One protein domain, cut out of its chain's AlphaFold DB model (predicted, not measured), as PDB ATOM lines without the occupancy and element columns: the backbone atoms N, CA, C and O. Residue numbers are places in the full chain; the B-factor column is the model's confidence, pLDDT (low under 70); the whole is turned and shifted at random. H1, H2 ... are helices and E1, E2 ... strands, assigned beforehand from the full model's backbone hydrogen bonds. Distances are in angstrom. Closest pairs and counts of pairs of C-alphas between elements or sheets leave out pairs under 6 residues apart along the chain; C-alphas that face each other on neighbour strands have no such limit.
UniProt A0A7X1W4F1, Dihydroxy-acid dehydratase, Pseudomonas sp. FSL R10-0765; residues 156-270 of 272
ATOM      1  N   VAL A 156     -24.289  45.171  14.013       88.38
ATOM      2  CA  VAL A 156     -24.065  44.373  15.224       88.38
ATOM      3  C   VAL A 156     -25.421  43.886  15.741       88.38
ATOM      4  O   VAL A 156     -26.043  44.499  16.612       88.38
ATOM      5  N   GLY A 157     -25.895  42.793  15.142       84.31
ATOM      6  CA  GLY A 157     -27.172  42.159  15.465       84.31
ATOM      7  C   GLY A 157     -27.188  41.437  16.817       84.31
ATOM      8  O   GLY A 157     -26.156  41.239  17.461       84.31
ATOM      9  N   GLU A 158     -28.378  41.008  17.238       86.38
ATOM     10  CA  GLU A 158     -28.612  40.364  18.538       86.38
ATOM     11  C   GLU A 158     -27.764  39.101  18.744       86.38
ATOM     12  O   GLU A 158     -27.191  38.931  19.817       86.38
ATOM     13  N   ALA A 159     -27.601  38.270  17.708       86.06
ATOM     14  CA  ALA A 159     -26.775  37.063  17.773       86.06
ATOM     15  C   ALA A 159     -25.315  37.389  18.126       86.06
ATOM     16  O   ALA A 159     -24.779  36.856  19.094       86.06
ATOM     17  N   PHE A 160     -24.694  38.341  17.418       89.00
ATOM     18  CA  PHE A 160     -23.324  38.766  17.715       89.00
ATOM     19  C   PHE A 160     -23.213  39.357  19.127       89.00
ATOM     20  O   PHE A 160     -22.271  39.056  19.859       89.00
ATOM     21  N   ARG A 161     -24.191  40.172  19.551       89.62
ATOM     22  CA  ARG A 161     -24.191  40.747  20.907       89.62
ATOM     23  C   ARG A 161     -24.309  39.672  21.980       89.62
ATOM     24  O   ARG A 161     -23.580  39.728  22.964       89.62
ATOM     25  N   SER A 162     -25.194  38.703  21.781       88.50
ATOM     26  CA  SER A 162     -25.398  37.588  22.701       88.50
ATOM     27  C   SER A 162     -24.141  36.726  22.819       88.50
ATOM     28  O   SER A 162     -23.729  36.401  23.929       88.50
ATOM     29  N   THR A 163     -23.469  36.432  21.706       87.94
ATOM     30  CA  THR A 163     -22.273  35.577  21.708       87.94
ATOM     31  C   THR A 163     -21.027  36.288  22.244       87.94
ATOM     32  O   THR A 163     -20.261  35.692  23.010       87.94
ATOM     33  N   TYR A 164     -20.810  37.552  21.865       91.00
ATOM     34  CA  TYR A 164     -19.535  38.248  22.085       91.00
ATOM     35  C   TYR A 164     -19.613  39.451  23.032       91.00
ATOM     36  O   TYR A 164     -18.583  39.899  23.494       91.00
ATOM     37  N   LEU A 165     -20.777  40.027  23.330       91.00
ATOM     38  CA  LEU A 165     -20.846  41.321  24.039       91.00
ATOM     39  C   LEU A 165     -21.735  41.298  25.293       91.00
ATOM     40  O   LEU A 165     -21.999  42.357  25.866       91.00
ATOM     41  N   SER A 166     -22.198  40.117  25.710       91.62
ATOM     42  CA  SER A 166     -23.221  39.928  26.749       91.62
ATOM     43  C   SER A 166     -22.684  39.510  28.123       91.62
ATOM     44  O   SER A 166     -23.484  39.335  29.043       91.62
ATOM     45  N   ASP A 167     -21.363  39.353  28.279       90.38
ATOM     46  CA  ASP A 167     -20.750  38.982  29.557       90.38
ATOM     47  C   ASP A 167     -21.129  40.010  30.648       90.38
ATOM     48  O   ASP A 167     -20.779  41.188  30.519       90.38
ATOM     49  N   PRO A 168     -21.835  39.605  31.725       89.69
ATOM     50  CA  PRO A 168     -22.237  40.518  32.791       89.69
ATOM     51  C   PRO A 168     -21.062  41.154  33.542       89.69
ATOM     52  O   PRO A 168     -21.207  42.259  34.064       89.69
ATOM     53  N   GLU A 169     -19.913  40.476  33.617       92.31
ATOM     54  CA  GLU A 169     -18.710  41.001  34.271       92.31
ATOM     55  C   GLU A 169     -17.946  41.967  33.355       92.31
ATOM     56  O   GLU A 169     -17.237  42.854  33.839       92.31
ATOM     57  N   ARG A 170     -18.096  41.813  32.032       89.62
ATOM     58  CA  ARG A 170     -17.397  42.595  31.001       89.62
ATOM     59  C   ARG A 170     -18.329  42.969  29.834       89.62
ATOM     60  O   ARG A 170     -18.119  42.523  28.705       89.62
ATOM     61  N   PRO A 171     -19.348  43.816  30.066       90.06
ATOM     62  CA  PRO A 171     -20.311  44.161  29.026       90.06
ATOM     63  C   PRO A 171     -19.640  44.901  27.864       90.06
ATOM     64  O   PRO A 171     -18.822  45.796  28.074       90.06
ATOM     65  N   ASN A 172     -20.037  44.572  26.630       89.94
ATOM     66  CA  ASN A 172     -19.463  45.119  25.392       89.94
ATOM     67  C   ASN A 172     -17.952  44.864  25.213       89.94
ATOM     68  O   ASN A 172     -17.265  45.646  24.558       89.94
ATOM     69  N   SER A 173     -17.437  43.767  25.771       91.81
ATOM     70  CA  SER A 173     -16.046  43.341  25.618       91.81
ATOM     71  C   SER A 173     -15.972  41.833  25.383       91.81
ATOM     72  O   SER A 173     -16.764  41.077  25.937       91.81
ATOM     73  N   PHE A 174     -15.003  41.399  24.577       93.69
ATOM     74  CA  PHE A 174     -14.639  39.993  24.428       93.69
ATOM     75  C   PHE A 174     -13.142  39.830  24.229       93.69
ATOM     76  O   PHE A 174     -12.438  40.752  23.817       93.69
ATOM     77  N   GLU A 175     -12.686  38.608  24.469       94.31
ATOM     78  CA  GLU A 175     -11.369  38.122  24.089       94.31
ATOM     79  C   GLU A 175     -11.555  37.006  23.057       94.31
ATOM     80  O   GLU A 175     -12.482  36.197  23.159       94.31
ATOM     81  N   ALA A 176     -10.699  36.988  22.039       95.81
ATOM     82  CA  ALA A 176     -10.745  35.993  20.979       95.81
ATOM     83  C   ALA A 176      -9.333  35.618  20.523       95.81
ATOM     84  O   ALA A 176      -8.422  36.450  20.531       95.81
ATOM     85  N   ARG A 177      -9.154  34.366  20.098       97.94
ATOM     86  CA  ARG A 177      -7.903  33.888  19.499       97.94
ATOM     87  C   ARG A 177      -7.797  34.379  18.058       97.94
ATOM     88  O   ARG A 177      -8.704  34.163  17.258       97.94
ATOM     89  N   ALA A 178      -6.697  35.044  17.725       98.06
ATOM     90  CA  ALA A 178      -6.475  35.550  16.377       98.06
ATOM     91  C   ALA A 178      -6.177  34.407  15.402       98.06
ATOM     92  O   ALA A 178      -5.356  33.547  15.695       98.06
ATOM     93  N   ILE A 179      -6.801  34.437  14.225       98.62
ATOM     94  CA  ILE A 179      -6.436  33.602  13.080       98.62
ATOM     95  C   ILE A 179      -6.026  34.544  11.955       98.62
ATOM     96  O   ILE A 179      -6.875  35.212  11.366       98.62
ATOM     97  N   VAL A 180      -4.725  34.640  11.693       98.50
ATOM     98  CA  VAL A 180      -4.173  35.628  10.755       98.50
ATOM     99  C   VAL A 180      -4.062  35.046   9.351       98.50
ATOM    100  O   VAL A 180      -3.539  33.943   9.195       98.50
ATOM    101  N   PHE A 181      -4.499  35.809   8.348       98.69
ATOM    102  CA  PHE A 181      -4.384  35.530   6.917       98.69
ATOM    103  C   PHE A 181      -3.628  36.645   6.181       98.69
ATOM    104  O   PHE A 181      -3.824  37.835   6.448       98.69
ATOM    105  N   GLU A 182      -2.783  36.247   5.230       97.81
ATOM    106  CA  GLU A 182      -1.996  37.129   4.361       97.81
ATOM    107  C   GLU A 182      -2.723  37.343   3.027       97.81
ATOM    108  O   GLU A 182      -2.467  36.660   2.033       97.81
ATOM    109  N   GLY A 183      -3.657  38.290   2.998       97.75
ATOM    110  CA  GLY A 183      -4.473  38.547   1.814       97.75
ATOM    111  C   GLY A 183      -5.579  37.510   1.548       97.75
ATOM    112  O   GLY A 183      -5.695  36.485   2.231       97.75
ATOM    113  N   PRO A 184      -6.460  37.795   0.569       97.31
ATOM    114  CA  PRO A 184      -7.642  36.979   0.305       97.31
ATOM    115  C   PRO A 184      -7.300  35.595  -0.259       97.31
ATOM    116  O   PRO A 184      -8.044  34.647  -0.014       97.31
ATOM    117  N   GLU A 185      -6.187  35.450  -0.980       97.81
ATOM    118  CA  GLU A 185      -5.732  34.168  -1.522       97.81
ATOM    119  C   GLU A 185      -5.353  33.188  -0.403       97.81
ATOM    120  O   GLU A 185      -5.758  32.025  -0.434       97.81
ATOM    121  N   ASP A 186      -4.624  33.659   0.611       98.50
ATOM    122  CA  ASP A 186      -4.237  32.854   1.771       98.50
ATOM    123  C   ASP A 186      -5.448  32.504   2.650       98.50
ATOM    124  O   ASP A 186      -5.602  31.358   3.080       98.50
ATOM    125  N   TYR A 187      -6.365  33.461   2.838       98.31
ATOM    126  CA  TYR A 187      -7.660  33.215   3.474       98.31
ATOM    127  C   TYR A 187      -8.430  32.086   2.779       98.31
ATOM    128  O   TYR A 187      -8.814  31.110   3.426       98.31
ATOM    129  N   GLN A 188      -8.606  32.163   1.458       97.69
ATOM    130  CA  GLN A 188      -9.315  31.131   0.700       97.69
ATOM    131  C   GLN A 188      -8.620  29.767   0.780       97.69
ATOM    132  O   GLN A 188      -9.298  28.742   0.869       97.69
ATOM    133  N   ALA A 189      -7.285  29.747   0.769       98.31
ATOM    134  CA  ALA A 189      -6.505  28.518   0.836       98.31
ATOM    135  C   ALA A 189      -6.589  27.826   2.205       98.31
ATOM    136  O   ALA A 189      -6.605  26.595   2.258       98.31
ATOM    137  N   ARG A 190      -6.640  28.593   3.305       98.25
ATOM    138  CA  ARG A 190      -6.472  28.053   4.664       98.25
ATOM    139  C   ARG A 190      -7.718  28.059   5.541       98.25
ATOM    140  O   ARG A 190      -7.731  27.318   6.513       98.25
ATOM    141  N   ILE A 191      -8.779  28.811   5.236       98.25
ATOM    142  CA  ILE A 191      -9.950  28.935   6.136       98.25
ATOM    143  C   ILE A 191     -10.610  27.592   6.505       98.25
ATOM    144  O   ILE A 191     -11.198  27.462   7.572       98.25
ATOM    145  N   ASN A 192     -10.506  26.577   5.642       98.06
ATOM    146  CA  ASN A 192     -11.041  25.235   5.902       98.06
ATOM    147  C   ASN A 192      -9.974  24.224   6.366       98.06
ATOM    148  O   ASN A 192     -10.266  23.031   6.425       98.06
ATOM    149  N   ASP A 193      -8.749  24.666   6.656       97.69
ATOM    150  CA  ASP A 193      -7.691  23.809   7.185       97.69
ATOM    151  C   ASP A 193      -8.016  23.433   8.644       97.69
ATOM    152  O   ASP A 193      -8.044  24.312   9.513       97.69
ATOM    153  N   PRO A 194      -8.249  22.143   8.952       95.88
ATOM    154  CA  PRO A 194      -8.580  21.715  10.307       95.88
ATOM    155  C   PRO A 194      -7.441  21.956  11.308       95.88
ATOM    156  O   PRO A 194      -7.697  21.979  12.506       95.88
ATOM    157  N   SER A 195      -6.197  22.154  10.853       96.88
ATOM    158  CA  SER A 195      -5.065  22.448  11.739       96.88
ATOM    159  C   SER A 195      -5.114  23.845  12.367       96.88
ATOM    160  O   SER A 195      -4.425  24.079  13.357       96.88
ATOM    161  N   LEU A 196      -5.944  24.757  11.838       97.25
ATOM    162  CA  LEU A 196      -6.192  26.069  12.450       97.25
ATOM    163  C   LEU A 196      -7.103  25.995  13.683       97.25
ATOM    164  O   LEU A 196      -7.164  26.962  14.449       97.25
ATOM    165  N   ASP A 197      -7.801  24.867  13.859       97.00
ATOM    166  CA  ASP A 197      -8.682  24.584  14.996       97.00
ATOM    167  C   ASP A 197      -9.658  25.739  15.284       97.00
ATOM    168  O   ASP A 197      -9.784  26.193  16.411       97.00
ATOM    169  N   ILE A 198     -10.267  26.322  14.246       97.94
ATOM    170  CA  ILE A 198     -11.091  27.535  14.379       97.94
ATOM    171  C   ILE A 198     -12.397  27.206  15.119       97.94
ATOM    172  O   ILE A 198     -13.119  26.286  14.734       97.94
ATOM    173  N   ASP A 199     -12.713  28.007  16.139       95.50
ATOM    174  CA  ASP A 199     -13.902  27.891  16.991       95.50
ATOM    175  C   ASP A 199     -14.668  29.232  17.108       95.50
ATOM    176  O   ASP A 199     -14.273  30.255  16.545       95.50
ATOM    177  N   GLU A 200     -15.786  29.243  17.846       92.75
ATOM    178  CA  GLU A 200     -16.619  30.439  18.095       92.75
ATOM    179  C   GLU A 200     -15.936  31.521  18.947       92.75
ATOM    180  O   GLU A 200     -16.486  32.600  19.138       92.75
ATOM    181  N   ARG A 201     -14.750  31.260  19.499       93.06
ATOM    182  CA  ARG A 201     -13.947  32.227  20.260       93.06
ATOM    183  C   ARG A 201     -12.719  32.670  19.466       93.06
ATOM    184  O   ARG A 201     -11.764  33.193  20.040       93.06
ATOM    185  N   CYS A 202     -12.751  32.512  18.146       97.06
ATOM    186  CA  CYS A 202     -11.747  33.039  17.234       97.06
ATOM    187  C   CYS A 202     -12.163  34.383  16.625       97.06
ATOM    188  O   CYS A 202     -13.343  34.661  16.422       97.06
ATOM    189  N   ILE A 203     -11.169  35.199  16.281       97.44
ATOM    190  CA  ILE A 203     -11.311  36.398  15.453       97.44
ATOM    191  C   ILE A 203     -10.495  36.203  14.178       97.44
ATOM    192  O   ILE A 203      -9.302  35.894  14.226       97.44
ATOM    193  N   LEU A 204     -11.145  36.363  13.028       98.31
ATOM    194  CA  LEU A 204     -10.489  36.248  11.732       98.31
ATOM    195  C   LEU A 204      -9.792  37.569  11.414       98.31
ATOM    196  O   LEU A 204     -10.409  38.635  11.438       98.31
ATOM    197  N   VAL A 205      -8.501  37.508  11.112       98.50
ATOM    198  CA  VAL A 205      -7.681  38.684  10.831       98.50
ATOM    199  C   VAL A 205      -7.128  38.583   9.423       98.50
ATOM    200  O   VAL A 205      -6.471  37.602   9.099       98.50
ATOM    201  N   ILE A 206      -7.334  39.609   8.603       98.38
ATOM    202  CA  ILE A 206      -6.706  39.703   7.283       98.38
ATOM    203  C   ILE A 206      -5.813  40.937   7.223       98.38
ATOM    204  O   ILE A 206      -6.211  42.032   7.629       98.38
ATOM    205  N   ARG A 207      -4.584  40.757   6.745       97.62
ATOM    206  CA  ARG A 207      -3.618  41.845   6.589       97.62
ATOM    207  C   ARG A 207      -2.981  41.834   5.207       97.62
ATOM    208  O   ARG A 207      -3.147  40.887   4.442       97.62
ATOM    209  N   GLY A 208      -2.263  42.907   4.896       97.81
ATOM    210  CA  GLY A 208      -1.710  43.149   3.565       97.81
ATOM    211  C   GLY A 208      -2.778  43.642   2.592       97.81
ATOM    212  O   GLY A 208      -2.603  43.562   1.381       97.81
ATOM    213  N   CYS A 209      -3.900  44.141   3.111       98.06
ATOM    214  CA  CYS A 209      -5.069  44.516   2.327       98.06
ATOM    215  C   CYS A 209      -5.362  46.018   2.365       98.06
ATOM    216  O   CYS A 209      -6.407  46.438   1.865       98.06
ATOM    217  N   GLY A 210      -4.455  46.815   2.934       97.25
ATOM    218  CA  GLY A 210      -4.529  48.270   2.986       97.25
ATOM    219  C   GLY A 210      -4.188  48.966   1.663       97.25
ATOM    220  O   GLY A 210      -4.194  48.369   0.580       97.25
ATOM    221  N   THR A 211      -3.957  50.277   1.733       96.94
ATOM    222  CA  THR A 211      -3.799  51.140   0.553       96.94
ATOM    223  C   THR A 211      -2.513  50.834  -0.203       96.94
ATOM    224  O   THR A 211      -2.511  50.889  -1.432       96.94
ATOM    225  N   VAL A 212      -1.442  50.495   0.511       97.50
ATOM    226  CA  VAL A 212      -0.145  50.103  -0.044       97.50
ATOM    227  C   VAL A 212      -0.084  48.595  -0.265       97.50
ATOM    228  O   VAL A 212       0.405  48.167  -1.307       97.50
ATOM    229  N   GLY A 213      -0.587  47.799   0.685       96.56
ATOM    230  CA  GLY A 213      -0.492  46.340   0.656       96.56
ATOM    231  C   GLY A 213      -1.250  45.690  -0.501       96.56
ATOM    232  O   GLY A 213      -0.676  44.864  -1.205       96.56
ATOM    233  N   PHE A 214      -2.511  46.087  -0.728       96.19
ATOM    234  CA  PHE A 214      -3.358  45.458  -1.752       96.19
ATOM    235  C   PHE A 214      -3.082  45.920  -3.191       96.19
ATOM    236  O   PHE A 214      -3.410  45.205  -4.138       96.19
ATOM    237  N   PRO A 215      -2.316  47.001  -3.389       91.25
ATOM    238  CA  PRO A 215      -2.760  48.397  -3.580       91.25
ATOM    239  C   PRO A 215      -4.266  48.730  -3.626       91.25
ATOM    240  O   PRO A 215      -5.067  48.043  -4.251       91.25
ATOM    241  N   GLY A 216      -4.635  49.891  -3.073       92.31
ATOM    242  CA  GLY A 216      -5.970  50.495  -3.218       92.31
ATOM    243  C   GLY A 216      -7.007  50.081  -2.168       92.31
ATOM    244  O   GLY A 216      -8.183  50.408  -2.326       92.31
ATOM    245  N   SER A 217      -6.576  49.407  -1.095       96.12
ATOM    246  CA  SER A 217      -7.414  48.902  -0.001       96.12
ATOM    247  C   SER A 217      -8.553  47.986  -0.471       96.12
ATOM    248  O   SER A 217      -9.629  48.460  -0.850       96.12
ATOM    249  N   GLY A 218      -8.336  46.670  -0.409       96.31
ATOM    250  CA  GLY A 218      -9.294  45.655  -0.862       96.31
ATOM    251  C   GLY A 218     -10.518  45.512   0.052       96.31
ATOM    252  O   GLY A 218     -10.413  45.654   1.267       96.31
ATOM    253  N   GLU A 219     -11.685  45.207  -0.524       97.38
ATOM    254  CA  GLU A 219     -12.920  44.909   0.221       97.38
ATOM    255  C   GLU A 219     -12.993  43.422   0.597       97.38
ATOM    256  O   GLU A 219     -13.717  42.650  -0.027       97.38
ATOM    257  N   VAL A 220     -12.181  43.016   1.575       97.06
ATOM    258  CA  VAL A 220     -11.917  41.597   1.886       97.06
ATOM    259  C   VAL A 220     -12.014  41.241   3.371       97.06
ATOM    260  O   VAL A 220     -11.891  40.073   3.725       97.06
ATOM    261  N   VAL A 221     -12.236  42.217   4.257       97.81
ATOM    262  CA  VAL A 221     -12.251  41.966   5.711       97.81
ATOM    263  C   VAL A 221     -13.502  41.207   6.160       97.81
ATOM    264  O   VAL A 221     -13.465  40.526   7.178       97.81
ATOM    265  N   ASN A 222     -14.590  41.255   5.388       95.31
ATOM    266  CA  ASN A 222     -15.842  40.537   5.641       95.31
ATOM    267  C   ASN A 222     -15.729  39.023   5.364       95.31
ATOM    268  O   ASN A 222     -16.463  38.473   4.541       95.31
ATOM    269  N   MET A 223     -14.792  38.366   6.043       96.44
ATOM    270  CA  MET A 223     -14.549  36.932   5.964       96.44
ATOM    271  C   MET A 223     -15.726  36.138   6.536       96.44
ATOM    272  O   MET A 223     -16.451  36.596   7.420       96.44
ATOM    273  N   THR A 224     -15.907  34.925   6.025       95.06
ATOM    274  CA  THR A 224     -16.914  33.977   6.510       95.06
ATOM    275  C   THR A 224     -16.250  32.903   7.369       95.06
ATOM    276  O   THR A 224     -15.100  32.545   7.096       95.06
ATOM    277  N   PRO A 225     -16.960  32.326   8.355       95.25
ATOM    278  CA  PRO A 225     -16.440  31.193   9.112       95.25
ATOM    279  C   PRO A 225     -16.110  29.986   8.210       95.25
ATOM    280  O   PRO A 225     -16.591  29.903   7.073       95.25
ATOM    281  N   PRO A 226     -15.340  29.005   8.710       97.31
ATOM    282  CA  PRO A 226     -15.141  27.727   8.036       97.31
ATOM    283  C   PRO A 226     -16.461  27.072   7.617       97.31
ATOM    284  O   PRO A 226     -17.471  27.128   8.324       97.31
ATOM    285  N   SER A 227     -16.445  26.344   6.500       96.69
ATOM    286  CA  SER A 227     -17.651  25.706   5.947       96.69
ATOM    287  C   SER A 227     -18.315  24.723   6.917       96.69
ATOM    288  O   SER A 227     -19.529  24.531   6.870       96.69
ATOM    289  N   ALA A 228     -17.533  24.081   7.790       95.25
ATOM    290  CA  ALA A 228     -18.052  23.191   8.827       95.25
ATOM    291  C   ALA A 228     -18.861  23.951   9.894       95.25
ATOM    292  O   ALA A 228     -19.920  23.477  10.292       95.25
ATOM    293  N   MET A 229     -18.405  25.144  10.291       95.19
ATOM    294  CA  MET A 229     -19.089  26.002  11.264       95.19
ATOM    295  C   MET A 229     -20.382  26.580  10.687       95.19
ATOM    296  O   MET A 229     -21.422  26.509  11.336       95.19
ATOM    297  N   ILE A 230     -20.359  27.021   9.423       94.62
ATOM    298  CA  ILE A 230     -21.573  27.486   8.731       94.62
ATOM    299  C   ILE A 230     -22.626  26.373   8.678       94.62
ATOM    300  O   ILE A 230     -23.795  26.602   8.979       94.62
ATOM    301  N   LYS A 231     -22.224  25.134   8.353       94.44
ATOM    302  CA  LYS A 231     -23.130  23.970   8.372       94.44
ATOM    303  C   LYS A 231     -23.670  23.650   9.769       94.44
ATOM    304  O   LYS A 231     -24.747  23.069   9.867       94.44
ATOM    305  N   ALA A 232     -22.935  24.009  10.819       92.88
ATOM    306  CA  ALA A 232     -23.354  23.867  12.209       92.88
ATOM    307  C   ALA A 232     -24.239  25.030  12.700       92.88
ATOM    308  O   ALA A 232     -24.696  24.995  13.838       92.88
ATOM    309  N   GLY A 233     -24.516  26.029  11.852       90.50
ATOM    310  CA  GLY A 233     -25.373  27.172  12.178       90.50
ATOM    311  C   GLY A 233     -24.631  28.398  12.708       90.50
ATOM    312  O   GLY A 233     -25.282  29.363  13.092       90.50
ATOM    313  N   ILE A 234     -23.294  28.389  12.710       89.50
ATOM    314  CA  ILE A 234     -22.482  29.555  13.066       89.50
ATOM    315  C   ILE A 234     -22.209  30.341  11.784       89.50
ATOM    316  O   ILE A 234     -21.360  29.971  10.971       89.50
ATOM    317  N   ASP A 235     -22.974  31.405  11.580       86.50
ATOM    318  CA  ASP A 235     -22.968  32.196  10.349       86.50
ATOM    319  C   ASP A 235     -21.900  33.301  10.321       86.50
ATOM    320  O   ASP A 235     -21.546  33.793   9.247       86.50
ATOM    321  N   SER A 236     -21.356  33.673  11.482       89.25
ATOM    322  CA  SER A 236     -20.458  34.813  11.626       89.25
ATOM    323  C   SER A 236     -19.419  34.625  12.734       89.25
ATOM    324  O   SER A 236     -19.672  34.044  13.789       89.25
ATOM    325  N   LEU A 237     -18.223  35.155  12.474       94.06
ATOM    326  CA  LEU A 237     -17.143  35.335  13.440       94.06
ATOM    327  C   LEU A 237     -16.723  36.813  13.430       94.06
ATOM    328  O   LEU A 237     -16.859  37.472  12.390       94.06
ATOM    329  N   PRO A 238     -16.189  37.350  14.541       95.69
ATOM    330  CA  PRO A 238     -15.535  38.646  14.542       95.69
ATOM    331  C   PRO A 238     -14.443  38.671  13.475       95.69
ATOM    332  O   PRO A 238     -13.689  37.708  13.315       95.69
ATOM    333  N   CYS A 239     -14.363  39.779  12.748       97.12
ATOM    334  CA  CYS A 239     -13.389  39.969  11.684       97.12
ATOM    335  C   CYS A 239     -12.663  41.297  11.871       97.12
ATOM    336  O   CYS A 239     -13.260  42.285  12.311       97.12
ATOM    337  N   MET A 240     -11.385  41.346  11.507       97.69
ATOM    338  CA  MET A 240     -10.615  42.584  11.515       97.69
ATOM    339  C   MET A 240      -9.524  42.632  10.445       97.69
ATOM    340  O   MET A 240      -9.028  41.594  10.008       97.69
ATOM    341  N   GLY A 241      -9.128  43.834  10.026       98.00
ATOM    342  CA  GLY A 241      -8.032  43.988   9.074       98.00
ATOM    343  C   GLY A 241      -7.711  45.421   8.660       98.00
ATOM    344  O   GLY A 241      -8.456  46.362   8.936       98.00
ATOM    345  N   ASP A 242      -6.589  45.566   7.953       97.94
ATOM    346  CA  ASP A 242      -6.130  46.835   7.362       97.94
ATOM    347  C   ASP A 242      -6.806  47.174   6.020       97.94
ATOM    348  O   ASP A 242      -6.623  48.264   5.475       97.94
ATOM    349  N   GLY A 243      -7.636  46.261   5.510       97.50
ATOM    350  CA  GLY A 243      -8.499  46.477   4.355       97.50
ATOM    351  C   GLY A 243      -9.852  47.113   4.686       97.50
ATOM    352  O   GLY A 243     -10.096  47.668   5.760       97.50
ATOM    353  N   ARG A 244     -10.754  47.011   3.711       97.69
ATOM    354  CA  ARG A 244     -12.133  47.513   3.744       97.69
ATOM    355  C   ARG A 244     -13.116  46.351   3.619       97.69
ATOM    356  O   ARG A 244     -12.734  45.184   3.544       97.69
ATOM    357  N   GLN A 245     -14.398  46.681   3.542       95.56
ATOM    358  CA  GLN A 245     -15.444  45.758   3.116       95.56
ATOM    359  C   GLN A 245     -16.507  46.510   2.316       95.56
ATOM    360  O   GLN A 245     -16.624  47.732   2.432       95.56
ATOM    361  N   SER A 246     -17.316  45.772   1.558       93.31
ATOM    362  CA  SER A 246     -18.458  46.358   0.856       93.31
ATOM    363  C   SER A 246     -19.418  47.042   1.834       93.31
ATOM    364  O   SER A 246     -19.713  46.530   2.917       93.31
ATOM    365  N   GLY A 247     -20.003  48.165   1.409       87.00
ATOM    366  CA  GLY A 247     -21.084  48.826   2.145       87.00
ATOM    367  C   GLY A 247     -22.337  47.962   2.328       87.00
ATOM    368  O   GLY A 247     -23.124  48.229   3.234       87.00
ATOM    369  N   THR A 248     -22.498  46.926   1.498       86.88
ATOM    370  CA  THR A 248     -23.579  45.933   1.576       86.88
ATOM    371  C   THR A 248     -23.261  44.768   2.515       86.88
ATOM    372  O   THR A 248     -24.064  43.848   2.630       86.88
ATOM    373  N   SER A 249     -22.096  44.767   3.170       86.81
ATOM    374  CA  SER A 249     -21.737  43.740   4.146       86.81
ATOM    375  C   SER A 249     -22.528  43.920   5.444       86.81
ATOM    376  O   SER A 249     -22.552  45.013   6.017       86.81
ATOM    377  N   ALA A 250     -23.124  42.827   5.922       84.94
ATOM    378  CA  ALA A 250     -23.710  42.719   7.259       84.94
ATOM    379  C   ALA A 250     -22.694  42.238   8.315       84.94
ATOM    380  O   ALA A 250     -23.050  42.080   9.477       84.94
ATOM    381  N   SER A 251     -21.431  41.995   7.936       86.81
ATOM    382  CA  SER A 251     -20.414  41.537   8.885       86.81
ATOM    383  C   SER A 251     -19.999  42.676   9.834       86.81
ATOM    384  O   SER A 251     -19.578  43.739   9.348       86.81
ATOM    385  N   PRO A 252     -20.068  42.472  11.167       87.19
ATOM    386  CA  PRO A 252     -19.626  43.433  12.177       87.19
ATOM    387  C   PRO A 252     -18.092  43.434  12.297       87.19
ATOM    388  O   PRO A 252     -17.518  43.048  13.312       87.19
ATOM    389  N   SER A 253     -17.418  43.845  11.224       95.12
ATOM    390  CA  SER A 253     -15.955  43.854  11.129       95.12
ATOM    391  C   SER A 253     -15.327  45.136  11.677       95.12
ATOM    392  O   SER A 253     -15.931  46.212  11.618       95.12
ATOM    393  N   ILE A 254     -14.072  45.027  12.119       97.19
ATOM    394  CA  ILE A 254     -13.197  46.153  12.460       97.19
ATOM    395  C   ILE A 254     -12.264  46.438  11.273       97.19
ATOM    396  O   ILE A 254     -11.459  45.601  10.874       97.19
ATOM    397  N   LEU A 255     -12.383  47.622  10.685       96.56
ATOM    398  CA  LEU A 255     -11.883  47.932   9.344       96.56
ATOM    399  C   LEU A 255     -10.951  49.138   9.348       96.56
ATOM    400  O   LEU A 255     -10.910  49.901  10.317       96.56
ATOM    401  N   ASN A 256     -10.299  49.372   8.208       96.50
ATOM    402  CA  ASN A 256      -9.466  50.547   7.952       96.50
ATOM    403  C   ASN A 256      -8.325  50.692   8.970       96.50
ATOM    404  O   ASN A 256      -7.909  51.816   9.268       96.50
ATOM    405  N   MET A 257      -7.837  49.573   9.523       97.31
ATOM    406  CA  MET A 257      -6.772  49.605  10.524       97.31
ATOM    407  C   MET A 257      -5.543  50.315   9.970       97.31
ATOM    408  O   MET A 257      -4.981  49.917   8.951       97.31
ATOM    409  N   SER A 258      -5.155  51.381  10.659       96.69
ATOM    410  CA  SER A 258      -4.060  52.260  10.272       96.69
ATOM    411  C   SER A 258      -3.127  52.476  11.468       96.69
ATOM    412  O   SER A 258      -3.632  52.670  12.576       96.69
ATOM    413  N   PRO A 259      -1.794  52.470  11.281       97.38
ATOM    414  CA  PRO A 259      -1.077  52.190  10.034       97.38
ATOM    415  C   PRO A 259      -1.269  50.741   9.556       97.38
ATOM    416  O   PRO A 259      -1.364  49.822  10.369       97.38
ATOM    417  N   GLU A 260      -1.331  50.536   8.239       97.69
ATOM    418  CA  GLU A 260      -1.503  49.199   7.656       97.69
ATOM    419  C   GLU A 260      -0.249  48.325   7.825       97.69
ATOM    420  O   GLU A 260       0.867  48.821   8.013       97.69
ATOM    421  N   SER A 261      -0.407  47.005   7.711       98.00
ATOM    422  CA  SER A 261       0.705  46.058   7.893       98.00
ATOM    423  C   SER A 261       1.854  46.271   6.898       98.00
ATOM    424  O   SER A 261       3.021  46.210   7.284       98.00
ATOM    425  N   ALA A 262       1.546  46.597   5.638       97.56
ATOM    426  CA  ALA A 262       2.533  46.748   4.567       97.56
ATOM    427  C   ALA A 262       3.512  47.920   4.773       97.56
ATOM    428  O   ALA A 262       4.603  47.914   4.205       97.56
ATOM    429  N   VAL A 263       3.151  48.911   5.597       97.25
ATOM    430  CA  VAL A 263       4.012  50.061   5.932       97.25
ATOM    431  C   VAL A 263       4.628  49.951   7.330       97.25
ATOM    432  O   VAL A 263       5.139  50.933   7.863       97.25
ATOM    433  N   GLY A 264       4.599  48.754   7.925       96.06
ATOM    434  CA  GLY A 264       5.169  48.487   9.246       96.06
ATOM    435  C   GLY A 264       4.225  48.771  10.414       96.06
ATOM    436  O   GLY A 264       4.692  48.877  11.547       96.06
ATOM    437  N   GLY A 265       2.917  48.893  10.168       97.00
ATOM    438  CA  GLY A 265       1.915  48.968  11.228       97.00
ATOM    439  C   GLY A 265       1.899  47.718  12.111       97.00
ATOM    440  O   GLY A 265       2.294  46.627  11.689       97.00
ATOM    441  N   GLY A 266       1.414  47.859  13.347       97.25
ATOM    442  CA  GLY A 266       1.484  46.798  14.359       97.25
ATOM    443  C   GLY A 266       0.757  45.504  13.974       97.25
ATOM    444  O   GLY A 266       1.159  44.429  14.420       97.25
ATOM    445  N   LEU A 267      -0.239  45.567  13.080       96.62
ATOM    446  CA  LEU A 267      -0.913  44.385  12.528       96.62
ATOM    447  C   LEU A 267       0.063  43.399  11.848       96.62
ATOM    448  O   LEU A 267      -0.190  42.193  11.836       96.62
ATOM    449  N   ALA A 268       1.209  43.872  11.340       97.00
ATOM    450  CA  ALA A 268       2.272  43.031  10.772       97.00
ATOM    451  C   ALA A 268       2.957  42.112  11.806       97.00
ATOM    452  O   ALA A 268       3.605  41.133  11.439       97.00
ATOM    453  N   LEU A 269       2.822  42.410  13.101       96.25
ATOM    454  CA  LEU A 269       3.433  41.640  14.187       96.25
ATOM    455  C   LEU A 269       2.521  40.527  14.715       96.25
ATOM    456  O   LEU A 269       3.004  39.619  15.393       96.25
ATOM    457  N   LEU A 270       1.222  40.586  14.405       96.12
ATOM    458  CA  LEU A 270       0.235  39.626  14.893       96.12
ATOM    459  C   LEU A 270       0.480  38.227  14.306       96.12
ATOM    460  O   LEU A 270       0.936  38.089  13.166       96.12
TER     461      LEU A 270
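AT A GLANCE: This is residues 156 to 270 of the 272 residues of the protein "Dihydroxy-acid dehydratase" of Pseudomonas sp. FSL R10-0765 (UniProt A0A7X1W4F1). With little regular structure, the domain is a small parallel sheet, E1 E2 E3, among long loops; E4 is beside E3, H2 is near E1 and E2, and H1 and H3 are away from the sheet. The printed part has 115 residues, 44 in named elements, class mixed, ordered H1 E1 H2 E2 H3 E3 E4 H4. It is compact, radius of gyration of the C-alphas 14.0 A, spanning 39 by 30 by 29 A.

IN THESE COORDINATES: H1 is residues 158 to 164, beginning at C-alpha 158 (-28.612, 40.364, 18.538). E1, 177 to 182, measures 16.6 A; H2, 183 to 190, 11.1 A; E2, 202 to 207, 16.0 A. H3 is 227 to 231, E3 239 to 241, E4 254 to 258, and H4 266 to 269, ending at C-alpha 269 (3.433, 41.640, 14.187).

HOW THE PARTS SIT: N 181 and O 205 of parallel E1 and E2 are 2.8 A apart; N 240 and O 204 of parallel E3 and E2, 2.9 A. E1, H2, E2 and E2, H3, E3 are strand-helix-strand units, parallel neighbours with a helix between, their crossovers right-handed. H2 is on the sheet, height 7.7 A; H4 only grazes it. E4 pairs with no named strand; its closest C-alphas with E3, Ile 254 and Met 240, are 4.5 A apart. Every O i to N i+4 pair is within hydrogen-bond range in H1, H2 and H3; H4 is too short for one.

THE WHOLE: The printed part has no cut; the links H1 to E1, H2 to E2, E2 to H3 and E3 to E4 are long. No printed residue is under 70.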